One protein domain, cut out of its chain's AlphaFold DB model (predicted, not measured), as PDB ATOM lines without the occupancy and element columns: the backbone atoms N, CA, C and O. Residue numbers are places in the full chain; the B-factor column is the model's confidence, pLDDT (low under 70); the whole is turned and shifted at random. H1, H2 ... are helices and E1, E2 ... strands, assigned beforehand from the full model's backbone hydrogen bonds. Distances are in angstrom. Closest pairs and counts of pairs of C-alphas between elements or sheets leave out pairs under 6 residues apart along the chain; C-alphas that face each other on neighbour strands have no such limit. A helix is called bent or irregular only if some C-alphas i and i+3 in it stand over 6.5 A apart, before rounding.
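AT A GLANCE: This is residues 14 to 26 and 60 to 122 of the 430 residues of an uncharacterized protein of Chaetomium thermophilum (strain DSM 1495 / CBS 144.50 / IMI 039719) (UniProt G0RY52). This is a loose rod with a part at each end: at one end the two-stranded antiparallel ribbon of E1 and E2, with helix H2 folding back along it, and at the other end the helices H1 and H3, packed together at a steep tilt. Residues 71 to 75 and the long stretch of residues 96 to 110 run between the two ends. The 76 printed residues hold three named helices and two named strands, in the order E1, H1, E2, H2, H3, and the class is mixed, helices and strands. The radius of gyration of the C-alphas is 16.2 A, and the C-alphas span 55 by 21 by 17 A.

IN THESE COORDINATES: Find C-alpha 15 at (54.532, -29.527, 0.384); from there strand E1, residues 15 to 23, runs 25.0 A to C-alpha 23. After the cut, look at C-alpha 61 at (19.708, -4.269, -18.552), where helix H1, residues 61 to 70, sets out for 14.3 A. Strand E2, residues 76 to 83, runs 23.0 A, and helix H2, residues 84 to 95, follows at once and covers 16.7 A. H2 is irregular: C-alphas 85 and 88 are 8.0 A apart. Helix H3, residues 111 to 120, runs 14.8 A to C-alpha 120 at (30.124, -20.008, -16.660).

HOW THE PARTS SIT: Begin with E1 and E2, antiparallel neighbours with 157 degrees between their directions. Their C-alphas 19 and 79 face each other at 4.6 A. Look for N 18 and O 80 at 2.9 A, and N 78 and O 20 at 2.8 A, both within hydrogen-bond range. The closest C-alphas of E1 and H2 are those of Phe 15 and Ser 84, 6.4 A apart; the closest C-alphas of E2 and H2 are those of Phe 82 and Arg 90, 7.5 A apart. Now go to the other end, where H1 and H3 touch, the closest C-alphas being those of Trp 68 and Ser 113 at 6.1 A. They run the same way at a steep tilt of 44 degrees. H3 is apart from E1, E2 and H2, and H1 is apart from H2. In H1 every O i to N i+4 pair is within hydrogen-bond range; in H2 it is 6 of 8 and in H3 4 of 6.

THE WHOLE: The two C-alphas farthest apart, those of Pro 60 and Arg 85, are 55.3 A apart. Residues 27 to 59 are not printed, and C-alphas 26 and 60 stand 23.7 A apart across this cut, which falls in the link from E1 to H1. The link from H2 to H3, 15 residues, is long; those from H1 to E2 and from E2 to H2 are tight. The mean pLDDT of the printed part is 81.2; look for values under 70 at residues 14 to 17, 80 to 82, 86, 90 and 94.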
ATOM      1  N   GLU A  14      57.568 -29.985   3.875       57.56
ATOM      2  CA  GLU A  14      56.231 -29.426   3.764       57.56
ATOM      3  C   GLU A  14      55.989 -29.163   2.288       57.56
ATOM      4  O   GLU A  14      56.751 -28.445   1.635       57.56
ATOM      5  N   PHE A  15      54.950 -29.787   1.750       56.06
ATOM      6  CA  PHE A  15      54.532 -29.527   0.384       56.06
ATOM      7  C   PHE A  15      53.364 -28.549   0.398       56.06
ATOM      8  O   PHE A  15      52.632 -28.464   1.378       56.06
ATOM      9  N   TRP A  16      53.143 -27.820  -0.690       58.56
ATOM     10  CA  TRP A  16      51.876 -27.122  -0.927       58.56
ATOM     11  C   TRP A  16      51.671 -26.876  -2.416       58.56
ATOM     12  O   TRP A  16      52.585 -27.040  -3.224       58.56
ATOM     13  N   LEU A  17      50.451 -26.509  -2.800       63.06
ATOM     14  CA  LEU A  17      50.168 -26.029  -4.147       63.06
ATOM     15  C   LEU A  17      49.964 -24.520  -4.129       63.06
ATOM     16  O   LEU A  17      49.224 -24.005  -3.292       63.06
ATOM     17  N   GLU A  18      50.553 -23.830  -5.098       70.62
ATOM     18  CA  GLU A  18      50.223 -22.442  -5.405       70.62
ATOM     19  C   GLU A  18      49.578 -22.377  -6.787       70.62
ATOM     20  O   GLU A  18      50.071 -22.960  -7.759       70.62
ATOM     21  N   PHE A  19      48.457 -21.666  -6.866       75.00
ATOM     22  CA  PHE A  19      47.761 -21.404  -8.114       75.00
ATOM     23  C   PHE A  19      48.012 -19.958  -8.521       75.00
ATOM     24  O   PHE A  19      47.714 -19.036  -7.762       75.00
ATOM     25  N   GLN A  20      48.525 -19.749  -9.729       79.31
ATOM     26  CA  GLN A  20      48.746 -18.417 -10.279       79.31
ATOM     27  C   GLN A  20      48.029 -18.289 -11.616       79.31
ATOM     28  O   GLN A  20      48.198 -19.112 -12.516       79.31
ATOM     29  N   VAL A  21      47.230 -17.237 -11.765       81.81
ATOM     30  CA  VAL A  21      46.597 -16.910 -13.043       81.81
ATOM     31  C   VAL A  21      47.662 -16.314 -13.959       81.81
ATOM     32  O   VAL A  21      48.195 -15.246 -13.670       81.81
ATOM     33  N   ILE A  22      47.971 -17.017 -15.048       78.38
ATOM     34  CA  ILE A  22      48.927 -16.566 -16.065       78.38
ATOM     35  C   ILE A  22      48.235 -15.623 -17.041       78.38
ATOM     36  O   ILE A  22      48.802 -14.594 -17.390       78.38
ATOM     37  N   HIS A  23      47.018 -15.979 -17.459       79.00
ATOM     38  CA  HIS A  23      46.246 -15.239 -18.449       79.00
ATOM     39  C   HIS A  23      44.779 -15.176 -18.025       79.00
ATOM     40  O   HIS A  23      44.194 -16.199 -17.667       79.00
ATOM     41  N   ASP A  24      44.173 -13.995 -18.044       80.06
ATOM     42  CA  ASP A  24      42.755 -13.793 -17.720       80.06
ATOM     43  C   ASP A  24      41.865 -13.613 -18.956       80.06
ATOM     44  O   ASP A  24      40.650 -13.528 -18.807       80.06
ATOM     45  N   GLY A  25      42.461 -13.601 -20.152       75.88
ATOM     46  CA  GLY A  25      41.741 -13.509 -21.420       75.88
ATOM     47  C   GLY A  25      41.316 -12.091 -21.800       75.88
ATOM     48  O   GLY A  25      40.737 -11.908 -22.862       75.88
ATOM     49  N   LEU A  26      41.611 -11.098 -20.954       75.25
ATOM     50  CA  LEU A  26      41.226  -9.698 -21.151       75.25
ATOM     51  C   LEU A  26      42.382  -8.823 -21.647       75.25
ATOM     52  O   LEU A  26      42.183  -7.637 -21.908       75.25
ATOM     53  N   PRO A  60      20.309   0.259 -20.224       97.06
ATOM     54  CA  PRO A  60      19.315  -0.805 -20.238       97.06
ATOM     55  C   PRO A  60      19.925  -2.157 -19.822       97.06
ATOM     56  O   PRO A  60      21.070  -2.446 -20.202       97.06
ATOM     57  N   PRO A  61      19.202  -2.987 -19.044       95.00
ATOM     58  CA  PRO A  61      19.708  -4.269 -18.552       95.00
ATOM     59  C   PRO A  61      20.298  -5.163 -19.648       95.00
ATOM     60  O   PRO A  61      21.327  -5.796 -19.441       95.00
ATOM     61  N   GLU A  62      19.706  -5.165 -20.842       96.69
ATOM     62  CA  GLU A  62      20.144  -5.977 -21.979       96.69
ATOM     63  C   GLU A  62      21.555  -5.593 -22.440       96.69
ATOM     64  O   GLU A  62      22.358  -6.458 -22.790       96.69
ATOM     65  N   LEU A  63      21.879  -4.296 -22.420       96.88
ATOM     66  CA  LEU A  63      23.210  -3.813 -22.781       96.88
ATOM     67  C   LEU A  63      24.227  -4.122 -21.682       96.88
ATOM     68  O   LEU A  63      25.336  -4.546 -21.997       96.88
ATOM     69  N   ARG A  64      23.849  -3.974 -20.406       96.31
ATOM     70  CA  ARG A  64      24.720  -4.348 -19.278       96.31
ATOM     71  C   ARG A  64      25.071  -5.832 -19.316       96.31
ATOM     72  O   ARG A  64      26.245  -6.174 -19.206       96.31
ATOM     73  N   LEU A  65      24.080  -6.693 -19.552       94.88
ATOM     74  CA  LEU A  65      24.284  -8.136 -19.689       94.88
ATOM     75  C   LEU A  65      25.205  -8.471 -20.862       94.88
ATOM     76  O   LEU A  65      26.168  -9.204 -20.659       94.88
ATOM     77  N   LYS A  66      25.000  -7.877 -22.045       95.94
ATOM     78  CA  LYS A  66      25.908  -8.071 -23.190       95.94
ATOM     79  C   LYS A  66      27.348  -7.662 -22.883       95.94
ATOM     80  O   LYS A  66      28.277  -8.352 -23.295       95.94
ATOM     81  N   ILE A  67      27.547  -6.558 -22.158       94.94
ATOM     82  CA  ILE A  67      28.888  -6.129 -21.738       94.94
ATOM     83  C   ILE A  67      29.505  -7.170 -20.795       94.94
ATOM     84  O   ILE A  67      30.657  -7.554 -20.986       94.94
ATOM     85  N   TRP A  68      28.744  -7.676 -19.820       95.31
ATOM     86  CA  TRP A  68      29.225  -8.731 -18.927       95.31
ATOM     87  C   TRP A  68      29.545 -10.038 -19.655       95.31
ATOM     88  O   TRP A  68      30.561 -10.655 -19.346       95.31
ATOM     89  N   GLU A  69      28.740 -10.433 -20.642       94.06
ATOM     90  CA  GLU A  69      28.998 -11.614 -21.474       94.06
ATOM     91  C   GLU A  69      30.309 -11.492 -22.250       94.06
ATOM     92  O   GLU A  69      31.098 -12.433 -22.266       94.06
ATOM     93  N   CYS A  70      30.589 -10.319 -22.826       90.75
ATOM     94  CA  CYS A  70      31.841 -10.071 -23.550       90.75
ATOM     95  C   CYS A  70      33.082 -10.144 -22.643       90.75
ATOM     96  O   CYS A  70      34.185 -10.425 -23.114       90.75
ATOM     97  N   LEU A  71      32.911  -9.894 -21.343       90.81
ATOM     98  CA  LEU A  71      33.982  -9.959 -20.351       90.81
ATOM     99  C   LEU A  71      34.223 -11.373 -19.811       90.81
ATOM    100  O   LEU A  71      35.219 -11.591 -19.118       90.81
ATOM    101  N   ILE A  72      33.352 -12.345 -20.109       90.12
ATOM    102  CA  ILE A  72      33.647 -13.745 -19.806       90.12
ATOM    103  C   ILE A  72      34.716 -14.216 -20.781       90.12
ATOM    104  O   ILE A  72      34.452 -14.415 -21.964       90.12
ATOM    105  N   GLN A  73      35.914 -14.452 -20.260       82.81
ATOM    106  CA  GLN A  73      37.026 -14.961 -21.047       82.81
ATOM    107  C   GLN A  73      37.609 -16.246 -20.438       82.81
ATOM    108  O   GLN A  73      37.568 -16.431 -19.208       82.81
ATOM    109  N   PRO A  74      38.154 -17.155 -21.272       80.31
ATOM    110  CA  PRO A  74      38.924 -18.298 -20.801       80.31
ATOM    111  C   PRO A  74      40.146 -17.838 -20.000       80.31
ATOM    112  O   PRO A  74      40.915 -16.986 -20.445       80.31
ATOM    113  N   ARG A  75      40.345 -18.430 -18.818       78.56
ATOM    114  CA  ARG A  75      41.473 -18.112 -17.933       78.56
ATOM    115  C   ARG A  75      42.453 -19.274 -17.897       78.56
ATOM    116  O   ARG A  75      42.042 -20.427 -17.783       78.56
ATOM    117  N   ILE A  76      43.742 -18.964 -17.936       77.88
ATOM    118  CA  ILE A  76      44.827 -19.935 -17.790       77.88
ATOM    119  C   ILE A  76      45.376 -19.815 -16.372       77.88
ATOM    120  O   ILE A  76      45.934 -18.781 -15.993       77.88
ATOM    121  N   VAL A  77      45.223 -20.884 -15.593       75.50
ATOM    122  CA  VAL A  77      45.734 -20.991 -14.223       75.50
ATOM    123  C   VAL A  77      46.856 -22.019 -14.208       75.50
ATOM    124  O   VAL A  77      46.643 -23.173 -14.570       75.50
ATOM    125  N   ALA A  78      48.048 -21.612 -13.784       72.25
ATOM    126  CA  ALA A  78      49.109 -22.547 -13.448       72.25
ATOM    127  C   ALA A  78      48.905 -23.068 -12.030       72.25
ATOM    128  O   ALA A  78      48.764 -22.275 -11.102       72.25
ATOM    129  N   ALA A  79      48.946 -24.387 -11.876       73.50
ATOM    130  CA  ALA A  79      49.099 -25.052 -10.592       73.50
ATOM    131  C   ALA A  79      50.564 -25.476 -10.449       73.50
ATOM    132  O   ALA A  79      51.098 -26.173 -11.312       73.50
ATOM    133  N   ALA A  80      51.226 -25.040  -9.384       69.50
ATOM    134  CA  ALA A  80      52.601 -25.415  -9.091       69.50
ATOM    135  C   ALA A  80      52.671 -26.094  -7.724       69.50
ATOM    136  O   ALA A  80      52.141 -25.575  -6.747       69.50
ATOM    137  N   CYS A  81      53.332 -27.251  -7.666       65.19
ATOM    138  CA  CYS A  81      53.649 -27.930  -6.416       65.19
ATOM    139  C   CYS A  81      54.992 -27.440  -5.870       65.19
ATOM    140  O   CYS A  81      55.969 -27.317  -6.618       65.19
ATOM    141  N   PHE A  82      55.011 -27.130  -4.580       65.38
ATOM    142  CA  PHE A  82      56.147 -26.631  -3.824       65.38
ATOM    143  C   PHE A  82      56.568 -27.657  -2.788       65.38
ATOM    144  O   PHE A  82      55.736 -28.395  -2.273       65.38
ATOM    145  N   ASP A  83      57.865 -27.651  -2.511       72.50
ATOM    146  CA  ASP A  83      58.539 -28.330  -1.411       72.50
ATOM    147  C   ASP A  83      59.274 -27.226  -0.640       72.50
ATOM    148  O   ASP A  83      59.902 -26.363  -1.275       72.50
ATOM    149  N   SER A  84      59.198 -27.236   0.693       72.50
ATOM    150  CA  SER A  84      59.856 -26.265   1.577       72.50
ATOM    151  C   SER A  84      61.338 -26.060   1.243       72.50
ATOM    152  O   SER A  84      61.839 -24.938   1.313       72.50
ATOM    153  N   ARG A  85      62.027 -27.098   0.752       72.31
ATOM    154  CA  ARG A  85      63.452 -27.050   0.373       72.31
ATOM    155  C   ARG A  85      63.751 -26.170  -0.843       72.31
ATOM    156  O   ARG A  85      64.852 -25.637  -0.963       72.31
ATOM    157  N   PHE A  86      62.789 -26.007  -1.750       68.44
ATOM    158  CA  PHE A  86      62.952 -25.248  -3.000       68.44
ATOM    159  C   PHE A  86      62.081 -23.991  -3.051       68.44
ATOM    160  O   PHE A  86      61.950 -23.362  -4.107       68.44
ATOM    161  N   GLU A  87      61.499 -23.606  -1.916       74.81
ATOM    162  CA  GLU A  87      60.570 -22.488  -1.814       74.81
ATOM    163  C   GLU A  87      61.156 -21.195  -2.387       74.81
ATOM    164  O   GLU A  87      60.534 -20.557  -3.236       74.81
ATOM    165  N   ALA A  88      62.365 -20.822  -1.960       75.38
ATOM    166  CA  ALA A  88      62.997 -19.571  -2.369       75.38
ATOM    167  C   ALA A  88      63.191 -19.501  -3.892       75.38
ATOM    168  O   ALA A  88      62.830 -18.509  -4.524       75.38
ATOM    169  N   GLN A  89      63.693 -20.579  -4.501       74.75
ATOM    170  CA  GLN A  89      63.933 -20.639  -5.943       74.75
ATOM    171  C   GLN A  89      62.623 -20.567  -6.739       74.75
ATOM    172  O   GLN A  89      62.542 -19.853  -7.742       74.75
ATOM    173  N   ARG A  90      61.580 -21.280  -6.299       69.12
ATOM    174  CA  ARG A  90      60.292 -21.281  -7.001       69.12
ATOM    175  C   ARG A  90      59.487 -20.002  -6.773       69.12
ATOM    176  O   ARG A  90      58.844 -19.539  -7.712       69.12
ATOM    177  N   ARG A  91      59.574 -19.379  -5.592       72.69
ATOM    178  CA  ARG A  91      59.004 -18.043  -5.349       72.69
ATOM    179  C   ARG A  91      59.594 -17.024  -6.304       72.69
ATOM    180  O   ARG A  91      58.821 -16.291  -6.905       72.69
ATOM    181  N   VAL A  92      60.916 -17.031  -6.514       77.00
ATOM    182  CA  VAL A  92      61.564 -16.146  -7.498       77.00
ATOM    183  C   VAL A  92      60.942 -16.344  -8.885       77.00
ATOM    184  O   VAL A  92      60.490 -15.375  -9.492       77.00
ATOM    185  N   GLN A  93      60.803 -17.593  -9.345       71.50
ATOM    186  CA  GLN A  93      60.167 -17.898 -10.635       71.50
ATOM    187  C   GLN A  93      58.712 -17.409 -10.737       71.50
ATOM    188  O   GLN A  93      58.313 -16.929 -11.799       71.50
ATOM    189  N   LEU A  94      57.916 -17.517  -9.666       67.62
ATOM    190  CA  LEU A  94      56.539 -17.011  -9.648       67.62
ATOM    191  C   LEU A  94      56.463 -15.484  -9.548       67.62
ATOM    192  O   LEU A  94      55.584 -14.883 -10.165       67.62
ATOM    193  N   THR A  95      57.366 -14.843  -8.801       76.62
ATOM    194  CA  THR A  95      57.424 -13.376  -8.684       76.62
ATOM    195  C   THR A  95      57.859 -12.700  -9.976       76.62
ATOM    196  O   THR A  95      57.455 -11.571 -10.226       76.62
ATOM    197  N   CYS A  96      58.615 -13.392 -10.833       73.75
ATOM    198  CA  CYS A  96      58.917 -12.909 -12.180       73.75
ATOM    199  C   CYS A  96      57.683 -12.873 -13.098       73.75
ATOM    200  O   CYS A  96      57.766 -12.332 -14.199       73.75
ATOM    201  N   ARG A  97      56.549 -13.457 -12.686       73.25
ATOM    202  CA  ARG A  97      55.307 -13.480 -13.468       73.25
ATOM    203  C   ARG A  97      54.336 -12.405 -12.972       73.25
ATOM    204  O   ARG A  97      54.235 -12.186 -11.762       73.25
ATOM    205  N   PRO A  98      53.562 -11.773 -13.870       71.56
ATOM    206  CA  PRO A  98      52.532 -10.825 -13.468       71.56
ATOM    207  C   PRO A  98      51.497 -11.517 -12.571       71.56
ATOM    208  O   PRO A  98      50.900 -12.530 -12.940       71.56
ATOM    209  N   ARG A  99      51.281 -10.981 -11.365       70.44
ATOM    210  CA  ARG A  99      50.233 -11.463 -10.456       70.44
ATOM    211  C   ARG A  99      48.882 -10.924 -10.910       70.44
ATOM    212  O   ARG A  99      48.592  -9.747 -10.720       70.44
ATOM    213  N   ARG A 100      48.046 -11.795 -11.475       78.81
ATOM    214  CA  ARG A 100      46.637 -11.486 -11.759       78.81
ATOM    215  C   ARG A 100      45.732 -11.934 -10.604       78.81
ATOM    216  O   ARG A 100      46.096 -12.868  -9.881       78.81
ATOM    217  N   PRO A 101      44.555 -11.309 -10.415       79.44
ATOM    218  CA  PRO A 101      43.620 -11.690  -9.359       79.44
ATOM    219  C   PRO A 101      43.249 -13.171  -9.465       79.44
ATOM    220  O   PRO A 101      42.872 -13.631 -10.538       79.44
ATOM    221  N   ALA A 102      43.330 -13.932  -8.372       74.56
ATOM    222  CA  ALA A 102      43.004 -15.362  -8.402       74.56
ATOM    223  C   ALA A 102      41.539 -15.597  -8.805       74.56
ATOM    224  O   ALA A 102      41.233 -16.450  -9.641       74.56
ATOM    225  N   VAL A 103      40.635 -14.774  -8.280       81.12
ATOM    226  CA  VAL A 103      39.202 -14.877  -8.551       81.12
ATOM    227  C   VAL A 103      38.827 -14.014  -9.765       81.12
ATOM    228  O   VAL A 103      39.293 -12.877  -9.853       81.12
ATOM    229  N   PRO A 104      38.015 -14.523 -10.718       87.12
ATOM    230  CA  PRO A 104      37.519 -13.725 -11.835       87.12
ATOM    231  C   PRO A 104      36.853 -12.433 -11.352       87.12
ATOM    232  O   PRO A 104      35.987 -12.470 -10.477       87.12
ATOM    233  N   VAL A 105      37.218 -11.301 -11.957       88.06
ATOM    234  CA  VAL A 105      36.718  -9.971 -11.566       88.06
ATOM    235  C   VAL A 105      35.187  -9.925 -11.580       88.06
ATOM    236  O   VAL A 105      34.585  -9.409 -10.642       88.06
ATOM    237  N   LEU A 106      34.549 -10.565 -12.570       91.31
ATOM    238  CA  LEU A 106      33.087 -10.640 -12.701       91.31
ATOM    239  C   LEU A 106      32.373 -11.257 -11.486       91.31
ATOM    240  O   LEU A 106      31.209 -10.955 -11.253       91.31
ATOM    241  N   LEU A 107      33.046 -12.080 -10.675       91.12
ATOM    242  CA  LEU A 107      32.454 -12.622  -9.444       91.12
ATOM    243  C   LEU A 107      32.417 -11.597  -8.297       91.12
ATOM    244  O   LEU A 107      31.751 -11.833  -7.284       91.12
ATOM    245  N   HIS A 108      33.100 -10.461  -8.438       90.56
ATOM    246  CA  HIS A 108      33.248  -9.448  -7.392       90.56
ATOM    247  C   HIS A 108      32.632  -8.090  -7.726       90.56
ATOM    248  O   HIS A 108      32.304  -7.375  -6.783       90.56
ATOM    249  N   VAL A 109      32.426  -7.747  -9.003       91.81
ATOM    250  CA  VAL A 109      31.965  -6.398  -9.390       91.81
ATOM    251  C   VAL A 109      30.587  -6.065  -8.811       91.81
ATOM    252  O   VAL A 109      30.436  -5.087  -8.086       91.81
ATOM    253  N   CYS A 110      29.558  -6.851  -9.138       93.25
ATOM    254  CA  CYS A 110      28.188  -6.603  -8.684       93.25
ATOM    255  C   CYS A 110      27.355  -7.893  -8.681       93.25
ATOM    256  O   CYS A 110      27.824  -8.958  -9.082       93.25
ATOM    257  N   ARG A 111      26.105  -7.817  -8.209       95.12
ATOM    258  CA  ARG A 111      25.204  -8.980  -8.163       95.12
ATOM    259  C   ARG A 111      24.892  -9.534  -9.557       95.12
ATOM    260  O   ARG A 111      24.959 -10.740  -9.746       95.12
ATOM    261  N   GLU A 112      24.602  -8.660 -10.516       95.44
ATOM    262  CA  GLU A 112      24.261  -9.039 -11.894       95.44
ATOM    263  C   GLU A 112      25.422  -9.754 -12.602       95.44
ATOM    264  O   GLU A 112      25.245 -10.855 -13.123       95.44
ATOM    265  N   SER A 113      26.627  -9.174 -12.563       95.69
ATOM    266  CA  SER A 113      27.827  -9.803 -13.137       95.69
ATOM    267  C   SER A 113      28.151 -11.133 -12.465       95.69
ATOM    268  O   SER A 113      28.492 -12.086 -13.159       95.69
ATOM    269  N   ARG A 114      27.973 -11.244 -11.142       94.75
ATOM    270  CA  ARG A 114      28.164 -12.499 -10.403       94.75
ATOM    271  C   ARG A 114      27.166 -13.576 -10.820       94.75
ATOM    272  O   ARG A 114      27.577 -14.711 -11.033       94.75
ATOM    273  N   GLU A 115      25.880 -13.247 -10.919       95.25
ATOM    274  CA  GLU A 115      24.839 -14.195 -11.342       95.25
ATOM    275  C   GLU A 115      25.103 -14.720 -12.756       95.25
ATOM    276  O   GLU A 115      24.916 -15.907 -13.020       95.25
ATOM    277  N   LEU A 116      25.583 -13.856 -13.650       94.75
ATOM    278  CA  LEU A 116      26.005 -14.248 -14.986       94.75
ATOM    279  C   LEU A 116      27.277 -15.107 -14.937       94.75
ATOM    280  O   LEU A 116      27.287 -16.223 -15.443       94.75
ATOM    281  N   ALA A 117      28.317 -14.648 -14.246       92.25
ATOM    282  CA  ALA A 117      29.592 -15.342 -14.117       92.25
ATOM    283  C   ALA A 117      29.456 -16.742 -13.506       92.25
ATOM    284  O   ALA A 117      30.107 -17.659 -13.987       92.25
ATOM    285  N   LEU A 118      28.590 -16.953 -12.511       92.06
ATOM    286  CA  LEU A 118      28.365 -18.271 -11.895       92.06
ATOM    287  C   LEU A 118      27.723 -19.298 -12.841       92.06
ATOM    288  O   LEU A 118      27.818 -20.497 -12.589       92.06
ATOM    289  N   LYS A 119      27.106 -18.863 -13.948       92.06
ATOM    290  CA  LYS A 119      26.647 -19.779 -15.006       92.06
ATOM    291  C   LYS A 119      27.817 -20.358 -15.810       92.06
ATOM    292  O   LYS A 119      27.683 -21.440 -16.370       92.06
ATOM    293  N   HIS A 120      28.952 -19.655 -15.850       86.44
ATOM    294  CA  HIS A 120      30.124 -20.008 -16.660       86.44
ATOM    295  C   HIS A 120      31.305 -20.513 -15.824       86.44
ATOM    296  O   HIS A 120      31.982 -21.463 -16.210       86.44
ATOM    297  N   TYR A 121      31.553 -19.901 -14.668       84.19
ATOM    298  CA  TYR A 121      32.604 -20.282 -13.739       84.19
ATOM    299  C   TYR A 121      32.038 -21.219 -12.679       84.19
ATOM    300  O   TYR A 121      31.178 -20.849 -11.884       84.19
ATOM    301  N   GLN A 122      32.578 -22.431 -12.647       74.62
ATOM    302  CA  GLN A 122      32.322 -23.412 -11.602       74.62
ATOM    303  C   GLN A 122      33.636 -23.715 -10.889       74.62
ATOM    304  O   GLN A 122      34.707 -23.655 -11.499       74.62
TER     305      GLN A 122